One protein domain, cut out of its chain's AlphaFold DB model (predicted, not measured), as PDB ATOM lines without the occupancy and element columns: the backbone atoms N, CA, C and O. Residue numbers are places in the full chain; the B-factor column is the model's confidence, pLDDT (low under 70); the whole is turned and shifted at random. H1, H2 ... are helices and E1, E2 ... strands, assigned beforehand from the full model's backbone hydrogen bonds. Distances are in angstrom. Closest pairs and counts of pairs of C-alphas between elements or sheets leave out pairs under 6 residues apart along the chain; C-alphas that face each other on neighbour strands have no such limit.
ATOM      1  N   ASP A  50       1.716 -13.553 -46.976       46.47
ATOM      2  CA  ASP A  50       1.065 -12.433 -47.658       46.47
ATOM      3  C   ASP A  50      -0.165 -11.864 -46.917       46.47
ATOM      4  O   ASP A  50      -0.442 -10.673 -47.044       46.47
ATOM      5  N   GLN A  51      -0.891 -12.637 -46.098       49.28
ATOM      6  CA  GLN A  51      -2.045 -12.137 -45.322       49.28
ATOM      7  C   GLN A  51      -1.645 -11.432 -44.017       49.28
ATOM      8  O   GLN A  51      -2.424 -10.650 -43.474       49.28
ATOM      9  N   GLN A  52      -0.407 -11.604 -43.550       51.94
ATOM     10  CA  GLN A  52       0.130 -10.799 -42.449       51.94
ATOM     11  C   GLN A  52       0.220  -9.308 -42.837       51.94
ATOM     12  O   GLN A  52       0.184  -8.439 -41.969       51.94
ATOM     13  N   SER A  53       0.242  -9.007 -44.144       54.50
ATOM     14  CA  SER A  53       0.243  -7.640 -44.683       54.50
ATOM     15  C   SER A  53      -1.112  -6.915 -44.607       54.50
ATOM     16  O   SER A  53      -1.135  -5.689 -44.706       54.50
ATOM     17  N   THR A  54      -2.233  -7.623 -44.402       71.25
ATOM     18  CA  THR A  54      -3.574  -7.005 -44.315       71.25
ATOM     19  C   THR A  54      -4.062  -6.806 -42.883       71.25
ATOM     20  O   THR A  54      -5.046  -6.095 -42.671       71.25
ATOM     21  N   ASN A  55      -3.393  -7.395 -41.887       87.31
ATOM     22  CA  ASN A  55      -3.751  -7.220 -40.485       87.31
ATOM     23  C   ASN A  55      -3.248  -5.855 -39.969       87.31
ATOM     24  O   ASN A  55      -2.036  -5.663 -39.845       87.31
ATOM     25  N   PRO A  56      -4.143  -4.923 -39.582       91.50
ATOM     26  CA  PRO A  56      -3.757  -3.588 -39.122       91.50
ATOM     27  C   PRO A  56      -3.053  -3.585 -37.756       91.50
ATOM     28  O   PRO A  56      -2.652  -2.524 -37.285       91.50
ATOM     29  N   LEU A  57      -2.920  -4.739 -37.096       93.75
ATOM     30  CA  LEU A  57      -2.199  -4.889 -35.834       93.75
ATOM     31  C   LEU A  57      -0.736  -5.292 -36.033       93.75
ATOM     32  O   LEU A  57       0.043  -5.160 -35.099       93.75
ATOM     33  N   CYS A  58      -0.347  -5.772 -37.216       93.38
ATOM     34  CA  CYS A  58       1.006  -6.270 -37.443       93.38
ATOM     35  C   CYS A  58       2.059  -5.141 -37.480       93.38
ATOM     36  O   CYS A  58       1.730  -3.990 -37.799       93.38
ATOM     37  N   PRO A  59       3.337  -5.454 -37.188       94.31
ATOM     38  CA  PRO A  59       4.434  -4.499 -37.323       94.31
ATOM     39  C   PRO A  59       4.531  -3.950 -38.753       94.31
ATOM     40  O   PRO A  59       4.457  -4.708 -39.719       94.31
ATOM     41  N   GLY A  60       4.680  -2.632 -38.904       91.31
ATOM     42  CA  GLY A  60       4.751  -1.963 -40.212       91.31
ATOM     43  C   GLY A  60       3.415  -1.789 -40.951       91.31
ATOM     44  O   GLY A  60       3.373  -1.066 -41.950       91.31
ATOM     45  N   ALA A  61       2.325  -2.399 -40.471       91.25
ATOM     46  CA  ALA A  61       1.006  -2.281 -41.089       91.25
ATOM     47  C   ALA A  61       0.433  -0.859 -40.968       91.25
ATOM     48  O   ALA A  61       0.739  -0.122 -40.026       91.25
ATOM     49  N   ILE A  62      -0.430  -0.487 -41.915       91.00
ATOM     50  CA  ILE A  62      -1.162   0.784 -41.899       91.00
ATOM     51  C   ILE A  62      -2.501   0.567 -41.201       91.00
ATOM     52  O   ILE A  62      -3.282  -0.305 -41.587       91.00
ATOM     53  N   ARG A  63      -2.796   1.388 -40.194       90.38
ATOM     54  CA  ARG A  63      -4.088   1.360 -39.510       90.38
ATOM     55  C   ARG A  63      -5.148   2.126 -40.299       90.38
ATOM     56  O   ARG A  63      -4.915   3.245 -40.749       90.38
ATOM     57  N   GLY A  64      -6.328   1.524 -40.449       79.00
ATOM     58  CA  GLY A  64      -7.313   1.944 -41.450       79.00
ATOM     59  C   GLY A  64      -7.895   3.350 -41.268       79.00
ATOM     60  O   GLY A  64      -8.104   4.043 -42.258       79.00
ATOM     61  N   LYS A  65      -8.168   3.801 -40.035       83.81
ATOM     62  CA  LYS A  65      -8.796   5.122 -39.823       83.81
ATOM     63  C   LYS A  65      -7.776   6.253 -39.797       83.81
ATOM     64  O   LYS A  65      -8.027   7.335 -40.317       83.81
ATOM     65  N   THR A  66      -6.653   6.019 -39.127       82.81
ATOM     66  CA  THR A  66      -5.643   7.047 -38.864       82.81
ATOM     67  C   THR A  66      -4.594   7.134 -39.968       82.81
ATOM     68  O   THR A  66      -3.850   8.112 -40.005       82.81
ATOM     69  N   ASN A  67      -4.523   6.133 -40.859       86.44
ATOM     70  CA  ASN A  67      -3.431   5.934 -41.818       86.44
ATOM     71  C   ASN A  67      -2.043   5.963 -41.152       86.44
ATOM     72  O   ASN A  67      -1.035   6.252 -41.796       86.44
ATOM     73  N   GLN A  68      -1.983   5.680 -39.847       90.00
ATOM     74  CA  GLN A  68      -0.734   5.599 -39.105       90.00
ATOM     75  C   GLN A  68      -0.077   4.249 -39.360       90.00
ATOM     76  O   GLN A  68      -0.746   3.215 -39.372       90.00
ATOM     77  N   HIS A  69       1.241   4.266 -39.526       92.69
ATOM     78  CA  HIS A  69       2.033   3.049 -39.581       92.69
ATOM     79  C   HIS A  69       2.328   2.561 -38.169       92.69
ATOM     80  O   HIS A  69       2.813   3.324 -37.328       92.69
ATOM     81  N   ASN A  70       2.085   1.278 -37.927       94.81
ATOM     82  CA  ASN A  70       2.629   0.633 -36.748       94.81
ATOM     83  C   ASN A  70       4.160   0.615 -36.854       94.81
ATOM     84  O   ASN A  70       4.693   0.342 -37.935       94.81
ATOM     85  N   PRO A  71       4.883   0.860 -35.751       95.75
ATOM     86  CA  PRO A  71       6.317   0.637 -35.731       95.75
ATOM     87  C   PRO A  71       6.621  -0.835 -36.035       95.75
ATOM     88  O   PRO A  71       5.778  -1.717 -35.853       95.75
ATOM     89  N   PHE A  72       7.850  -1.116 -36.462       94.81
ATOM     90  CA  PHE A  72       8.367  -2.482 -36.500       94.81
ATOM     91  C   PHE A  72       8.706  -2.937 -35.073       94.81
ATOM     92  O   PHE A  72       9.870  -3.014 -34.699       94.81
ATOM     93  N   TYR A  73       7.678  -3.116 -34.240       96.38
ATOM     94  CA  TYR A  73       7.828  -3.446 -32.827       96.38
ATOM     95  C   TYR A  73       8.268  -4.905 -32.636       96.38
ATOM     96  O   TYR A  73       7.844  -5.792 -33.376       96.38
ATOM     97  N   GLU A  74       9.105  -5.153 -31.627       95.50
ATOM     98  CA  GLU A  74       9.681  -6.481 -31.351       95.50
ATOM     99  C   GLU A  74       8.965  -7.226 -30.209       95.50
ATOM    100  O   GLU A  74       9.026  -8.451 -30.143       95.50
ATOM    101  N   HIS A  75       8.239  -6.509 -29.344       95.75
ATOM    102  CA  HIS A  75       7.536  -7.070 -28.182       95.75
ATOM    103  C   HIS A  75       6.079  -6.587 -28.123       95.75
ATOM    104  O   HIS A  75       5.327  -6.745 -29.086       95.75
ATOM    105  N   THR A  76       5.659  -6.011 -26.999       97.81
ATOM    106  CA  THR A  76       4.346  -5.395 -26.863       97.81
ATOM    107  C   THR A  76       4.282  -4.072 -27.616       97.81
ATOM    108  O   THR A  76       5.269  -3.343 -27.735       97.81
ATOM    109  N   TYR A  77       3.100  -3.742 -28.121       97.44
ATOM    110  CA  TYR A  77       2.829  -2.438 -28.718       97.44
ATOM    111  C   TYR A  77       1.456  -1.940 -28.287       97.44
ATOM    112  O   TYR A  77       0.476  -2.679 -28.355       97.44
ATOM    113  N   ILE A  78       1.398  -0.688 -27.834       97.25
ATOM    114  CA  ILE A  78       0.181  -0.037 -27.357       97.25
ATOM    115  C   ILE A  78      -0.108   1.216 -28.181       97.25
ATOM    116  O   ILE A  78       0.788   2.013 -28.460       97.25
ATOM    117  N   PHE A  79      -1.367   1.403 -28.560       95.81
ATOM    118  CA  PHE A  79      -1.822   2.596 -29.274       95.81
ATOM    119  C   PHE A  79      -3.280   2.921 -28.934       95.81
ATOM    120  O   PHE A  79      -4.020   2.070 -28.436       95.81
ATOM    121  N   ASP A  80      -3.698   4.163 -29.188       95.50
ATOM    122  CA  ASP A  80      -5.093   4.571 -29.006       95.50
ATOM    123  C   ASP A  80      -5.987   3.883 -30.037       95.50
ATOM    124  O   ASP A  80      -5.684   3.866 -31.229       95.50
ATOM    125  N   ASN A  81      -7.096   3.311 -29.577       95.19
ATOM    126  CA  ASN A  81      -8.034   2.624 -30.448       95.19
ATOM    127  C   ASN A  81      -8.597   3.618 -31.470       95.19
ATOM    128  O   ASN A  81      -9.167   4.643 -31.103       95.19
ATOM    129  N   ASP A  82      -8.476   3.281 -32.753       94.19
ATOM    130  CA  ASP A  82      -9.003   4.084 -33.854       94.19
ATOM    131  C   ASP A  82     -10.540   4.267 -33.751       94.19
ATOM    132  O   ASP A  82     -11.088   5.288 -34.184       94.19
ATOM    133  N   TYR A  83     -11.246   3.315 -33.135       93.38
ATOM    134  CA  TYR A  83     -12.693   3.327 -32.898       93.38
ATOM    135  C   TYR A  83     -12.993   3.209 -31.393       93.38
ATOM    136  O   TYR A  83     -13.459   2.165 -30.929       93.38
ATOM    137  N   PRO A  84     -12.690   4.246 -30.592       94.62
ATOM    138  CA  PRO A  84     -12.798   4.156 -29.147       94.62
ATOM    139  C   PRO A  84     -14.269   4.215 -28.705       94.62
ATOM    140  O   PRO A  84     -15.061   4.984 -29.246       94.62
ATOM    141  N   ALA A  85     -14.627   3.417 -27.697       95.19
ATOM    142  CA  ALA A  85     -15.964   3.429 -27.093       95.19
ATOM    143  C   ALA A  85     -16.182   4.633 -26.158       95.19
ATOM    144  O   ALA A  85     -17.319   5.001 -25.874       95.19
ATOM    145  N   LEU A  86     -15.090   5.233 -25.677       94.56
ATOM    146  CA  LEU A  86     -15.085   6.399 -24.804       94.56
ATOM    147  C   LEU A  86     -14.214   7.491 -25.415       94.56
ATOM    148  O   LEU A  86     -13.146   7.213 -25.961       94.56
ATOM    149  N   LEU A  87     -14.673   8.731 -25.291       93.19
ATOM    150  CA  LEU A  87     -13.931   9.920 -25.689       93.19
ATOM    151  C   LEU A  87     -13.528  10.691 -24.430       93.19
ATOM    152  O   LEU A  87     -14.290  10.775 -23.463       93.19
ATOM    153  N   SER A  88     -12.314  11.236 -24.435       88.44
ATOM    154  CA  SER A  88     -11.778  12.010 -23.314       88.44
ATOM    155  C   SER A  88     -12.356  13.423 -23.266       88.44
ATOM    156  O   SER A  88     -12.604  13.941 -22.180       88.44
ATOM    157  N   ASP A  89     -12.603  14.015 -24.434       86.25
ATOM    158  CA  ASP A  89     -13.096  15.381 -24.580       86.25
ATOM    159  C   ASP A  89     -14.556  15.375 -25.044       86.25
ATOM    160  O   ASP A  89     -14.865  15.379 -26.237       86.25
ATOM    161  N   ILE A  90     -15.464  15.282 -24.071       86.06
ATOM    162  CA  ILE A  90     -16.904  15.462 -24.282       86.06
ATOM    163  C   ILE A  90     -17.433  16.504 -23.291       86.06
ATOM    164  O   ILE A  90     -17.036  16.462 -22.117       86.06
ATOM    165  N   PRO A  91     -18.325  17.418 -23.723       81.88
ATOM    166  CA  PRO A  91     -18.875  18.463 -22.866       81.88
ATOM    167  C   PRO A  91     -19.509  17.906 -21.593       81.88
ATOM    168  O   PRO A  91     -20.085  16.818 -21.603       81.88
ATOM    169  N   ASP A  92     -19.391  18.651 -20.492       75.56
ATOM    170  CA  ASP A  92     -20.187  18.370 -19.300       75.56
ATOM    171  C   ASP A  92     -21.661  18.604 -19.575       75.56
ATOM    172  O   ASP A  92     -22.054  19.463 -20.367       75.56
ATOM    173  N   HIS A 107     -26.044   9.486 -17.679       81.81
ATOM    174  CA  HIS A 107     -24.851  10.160 -17.179       81.81
ATOM    175  C   HIS A 107     -23.743  10.128 -18.232       81.81
ATOM    176  O   HIS A 107     -23.635   9.187 -19.019       81.81
ATOM    177  N   VAL A 108     -22.910  11.164 -18.226       88.12
ATOM    178  CA  VAL A 108     -21.778  11.316 -19.139       88.12
ATOM    179  C   VAL A 108     -20.677  10.308 -18.801       88.12
ATOM    180  O   VAL A 108     -20.195  10.269 -17.678       88.12
ATOM    181  N   ALA A 109     -20.219   9.531 -19.783       89.25
ATOM    182  CA  ALA A 109     -19.110   8.592 -19.616       89.25
ATOM    183  C   ALA A 109     -17.883   9.040 -20.420       89.25
ATOM    184  O   ALA A 109     -17.960   9.206 -21.636       89.25
ATOM    185  N   ARG A 110     -16.744   9.206 -19.741       93.06
ATOM    186  CA  ARG A 110     -15.469   9.651 -20.329       93.06
ATOM    187  C   ARG A 110     -14.387   8.607 -20.157       93.06
ATOM    188  O   ARG A 110     -14.387   7.861 -19.180       93.06
ATOM    189  N   GLY A 111     -13.431   8.599 -21.073       93.75
ATOM    190  CA  GLY A 111     -12.269   7.730 -20.961       93.75
ATOM    191  C   GLY A 111     -11.447   7.673 -22.234       93.75
ATOM    192  O   GLY A 111     -11.679   8.418 -23.182       93.75
ATOM    193  N   VAL A 112     -10.479   6.763 -22.232       95.50
ATOM    194  CA  VAL A 112      -9.607   6.470 -23.369       95.50
ATOM    195  C   VAL A 112      -9.624   4.966 -23.591       95.50
ATOM    196  O   VAL A 112      -9.563   4.192 -22.636       95.50
ATOM    197  N   CYS A 113      -9.696   4.542 -24.849       96.62
ATOM    198  CA  CYS A 113      -9.577   3.137 -25.219       96.62
ATOM    199  C   CYS A 113      -8.231   2.914 -25.900       96.62
ATOM    200  O   CYS A 113      -7.941   3.566 -26.900       96.62
ATOM    201  N   LYS A 114      -7.436   1.969 -25.395       96.56
ATOM    202  CA  LYS A 114      -6.161   1.561 -25.995       96.56
ATOM    203  C   LYS A 114      -6.232   0.113 -26.467       96.56
ATOM    204  O   LYS A 114      -6.977  -0.690 -25.908       96.56
ATOM    205  N   VAL A 115      -5.461  -0.207 -27.497       96.94
ATOM    206  CA  VAL A 115      -5.231  -1.571 -27.985       96.94
ATOM    207  C   VAL A 115      -3.816  -1.973 -27.601       96.94
ATOM    208  O   VAL A 115      -2.896  -1.179 -27.781       96.94
ATOM    209  N   ILE A 116      -3.651  -3.196 -27.091       97.81
ATOM    210  CA  ILE A 116      -2.344  -3.783 -26.780       97.81
ATOM    211  C   ILE A 116      -2.145  -5.014 -27.665       97.81
ATOM    212  O   ILE A 116      -2.892  -5.988 -27.567       97.81
ATOM    213  N   CYS A 117      -1.121  -4.984 -28.509       97.19
ATOM    214  CA  CYS A 117      -0.601  -6.150 -29.210       97.19
ATOM    215  C   CYS A 117       0.411  -6.847 -28.293       97.19
ATOM    216  O   CYS A 117       1.367  -6.213 -27.853       97.19
ATOM    217  N   PHE A 118       0.215  -8.133 -27.993       97.69
ATOM    218  CA  PHE A 118       1.095  -8.862 -27.066       97.69
ATOM    219  C   PHE A 118       2.434  -9.273 -27.678       97.69
ATOM    220  O   PHE A 118       3.410  -9.418 -26.948       97.69
ATOM    221  N   HIS A 119       2.480  -9.478 -28.994       96.50
ATOM    222  CA  HIS A 119       3.667  -9.949 -29.700       96.50
ATOM    223  C   HIS A 119       3.572  -9.595 -31.204       96.50
ATOM    224  O   HIS A 119       2.456  -9.475 -31.724       96.50
ATOM    225  N   PRO A 120       4.693  -9.424 -31.939       94.75
ATOM    226  CA  PRO A 120       4.677  -9.156 -33.387       94.75
ATOM    227  C   PRO A 120       4.152 -10.318 -34.243       94.75
ATOM    228  O   PRO A 120       3.584 -10.107 -35.315       94.75
ATOM    229  N   ASN A 121       4.335 -11.557 -33.781       91.62
ATOM    230  CA  ASN A 121       3.816 -12.754 -34.446       91.62
ATOM    231  C   ASN A 121       2.325 -12.959 -34.134       91.62
ATOM    232  O   ASN A 121       1.979 -13.337 -33.016       91.62
ATOM    233  N   SER A 122       1.464 -12.783 -35.139       87.62
ATOM    234  CA  SER A 122       0.006 -12.923 -35.022       87.62
ATOM    235  C   SER A 122      -0.480 -14.354 -34.774       87.62
ATOM    236  O   SER A 122      -1.621 -14.528 -34.359       87.62
ATOM    237  N   LYS A 123       0.365 -15.364 -35.013       85.62
ATOM    238  CA  LYS A 123       0.053 -16.783 -34.760       85.62
ATOM    239  C   LYS A 123       0.340 -17.202 -33.314       85.62
ATOM    240  O   LYS A 123       0.055 -18.325 -32.900       85.62
ATOM    241  N   LEU A 124       0.976 -16.326 -32.532       90.69
ATOM    242  CA  LEU A 124       1.364 -16.638 -31.164       90.69
ATOM    243  C   LEU A 124       0.249 -16.249 -30.193       90.69
ATOM    244  O   LEU A 124      -0.116 -15.083 -30.067       90.69
ATOM    245  N   THR A 125      -0.272 -17.237 -29.474       92.62
ATOM    246  CA  THR A 125      -1.206 -17.015 -28.365       92.62
ATOM    247  C   THR A 125      -0.453 -16.959 -27.042       92.62
ATOM    248  O   THR A 125       0.634 -17.522 -26.918       92.62
ATOM    249  N   LEU A 126      -1.054 -16.338 -26.020       94.88
ATOM    250  CA  LEU A 126      -0.430 -16.168 -24.700       94.88
ATOM    251  C   LEU A 126       0.096 -17.486 -24.102       94.88
ATOM    252  O   LEU A 126       1.169 -17.509 -23.513       94.88
ATOM    253  N   ALA A 127      -0.619 -18.598 -24.303       95.81
ATOM    254  CA  ALA A 127      -0.222 -19.917 -23.803       95.81
ATOM    255  C   ALA A 127       1.017 -20.514 -24.505       95.81
ATOM    256  O   ALA A 127       1.611 -21.457 -23.991       95.81
ATOM    257  N   ARG A 128       1.381 -19.996 -25.684       94.31
ATOM    258  CA  ARG A 128       2.530 -20.433 -26.496       94.31
ATOM    259  C   ARG A 128       3.721 -19.470 -26.401       94.31
ATOM    260  O   ARG A 128       4.772 -19.771 -26.959       94.31
ATOM    261  N   MET A 129       3.556 -18.323 -25.741       95.69
ATOM    262  CA  MET A 129       4.609 -17.323 -25.550       95.69
ATOM    263  C   MET A 129       5.687 -17.819 -24.585       95.69
ATOM    264  O   MET A 129       5.425 -18.632 -23.695       95.69
ATOM    265  N   THR A 130       6.909 -17.308 -24.742       98.00
ATOM    266  CA  THR A 130       7.967 -17.540 -23.754       98.00
ATOM    267  C   THR A 130       7.668 -16.774 -22.461       98.00
ATOM    268  O   THR A 130       6.889 -15.818 -22.450       98.00
ATOM    269  N   LEU A 131       8.298 -17.166 -21.351       98.25
ATOM    270  CA  LEU A 131       8.154 -16.435 -20.086       98.25
ATOM    271  C   LEU A 131       8.673 -14.992 -20.184       98.25
ATOM    272  O   LEU A 131       8.113 -14.099 -19.545       98.25
ATOM    273  N   ASP A 132       9.696 -14.756 -21.004       97.88
ATOM    274  CA  ASP A 132      10.231 -13.417 -21.246       97.88
ATOM    275  C   ASP A 132       9.215 -12.553 -22.006       97.88
ATOM    276  O   ASP A 132       8.929 -11.429 -21.591       97.88
ATOM    277  N   ASP A 133       8.571 -13.105 -23.040       97.50
ATOM    278  CA  ASP A 133       7.511 -12.410 -23.782       97.50
ATOM    279  C   ASP A 133       6.299 -12.090 -22.898       97.50
ATOM    280  O   ASP A 133       5.775 -10.975 -22.920       97.50
ATOM    281  N   ILE A 134       5.870 -13.040 -22.060       98.31
ATOM    282  CA  ILE A 134       4.783 -12.818 -21.092       98.31
ATOM    283  C   ILE A 134       5.169 -11.719 -20.095       98.31
ATOM    284  O   ILE A 134       4.332 -10.899 -19.715       98.31
ATOM    285  N   SER A 135       6.439 -11.656 -19.697       98.31
ATOM    286  CA  SER A 135       6.925 -10.608 -18.801       98.31
ATOM    287  C   SER A 135       6.808  -9.215 -19.427       98.31
ATOM    288  O   SER A 135       6.510  -8.266 -18.705       98.31
ATOM    289  N   TYR A 136       6.975  -9.066 -20.749       98.12
ATOM    290  CA  TYR A 136       6.694  -7.797 -21.436       98.12
ATOM    291  C   TYR A 136       5.210  -7.428 -21.396       98.12
ATOM    292  O   TYR A 136       4.891  -6.275 -21.112       98.12
ATOM    293  N   VAL A 137       4.308  -8.394 -21.596       98.19
ATOM    294  CA  VAL A 137       2.854  -8.169 -21.481       98.19
ATOM    295  C   VAL A 137       2.485  -7.660 -20.092       98.19
ATOM    296  O   VAL A 137       1.794  -6.652 -19.971       98.19
ATOM    297  N   ILE A 138       2.996  -8.308 -19.042       98.31
ATOM    298  CA  ILE A 138       2.733  -7.902 -17.658       98.31
ATOM    299  C   ILE A 138       3.291  -6.502 -17.383       98.31
ATOM    300  O   ILE A 138       2.600  -5.698 -16.766       98.31
ATOM    301  N   LYS A 139       4.502  -6.180 -17.864       98.06
ATOM    302  CA  LYS A 139       5.066  -4.825 -17.741       98.06
ATOM    303  C   LYS A 139       4.166  -3.786 -18.409       98.06
ATOM    304  O   LYS A 139       3.828  -2.799 -17.777       98.06
ATOM    305  N   THR A 140       3.675  -4.064 -19.617       97.81
ATOM    306  CA  THR A 140       2.742  -3.164 -20.320       97.81
ATOM    307  C   THR A 140       1.391  -3.006 -19.612       97.81
ATOM    308  O   THR A 140       0.721  -2.008 -19.824       97.81
ATOM    309  N   TRP A 141       0.952  -3.963 -18.787       97.69
ATOM    310  CA  TRP A 141      -0.239  -3.777 -17.943       97.69
ATOM    311  C   TRP A 141       0.016  -2.929 -16.694       97.69
ATOM    312  O   TRP A 141      -0.940  -2.422 -16.111       97.69
ATOM    313  N   ILE A 142       1.270  -2.853 -16.244       97.31
ATOM    314  CA  ILE A 142       1.682  -2.040 -15.096       97.31
ATOM    315  C   ILE A 142       1.894  -0.582 -15.519       97.31
ATOM    316  O   ILE A 142       1.557   0.312 -14.743       97.31
ATOM    317  N   ASP A 143       2.466  -0.379 -16.707       91.88
ATOM    318  CA  ASP A 143       2.740   0.933 -17.313       91.88
ATOM    319  C   ASP A 143       1.453   1.709 -17.664       91.88
ATOM    320  O   ASP A 143       1.420   2.935 -17.395       91.88
TER     321      ASP A 143
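Overview. This is residues 50 to 92 and 107 to 143 of the 143 residues of the protein "Hypothetical protein" of Rotaria sp. Silwood1 (UniProt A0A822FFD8). With little regular structure, a small two-stranded ribbon, E1 and E2, runs between helix H2 and a long looped stretch, residues 54 to 76, that begins after short H1; residues 81 to 92 and 107 to 113 extend from the ribbon to a cut. The 80 printed residues, 24 in named elements, hold H1, E1, E2 and H2 in that order, class mixed. The whole is loose, radius of gyration of the C-alphas 14.8 A, spanning 46 by 30 by 17 A.

Along the chain. E1 is residues 77 to 80, from C-alpha 77 at (2.829, -2.438, -28.718); E2 is 114 to 117. H2, residues 131 to 142, measures 16.6 A and ends at C-alpha 142 (1.682, -2.040, -15.096). H1 is residues 50 to 53.

Arrangement. E1 and E2 are antiparallel at 158 degrees, with N 117 and O 77 within hydrogen-bond range at 2.8 A. E2 and H2 are near each other, with 5 pairs of C-alphas within 10 A. H1 and H2 are apart. In H2 every O i to N i+4 pair is within hydrogen-bond range; H1 is too short for one.

Size, cuts and confidence. Residues 93 to 106 are not printed; C-alphas 92 and 107 are 9.7 A apart. The links H1 to E1 and E2 to H2 are long. Residues 50 to 53 have pLDDT under 70.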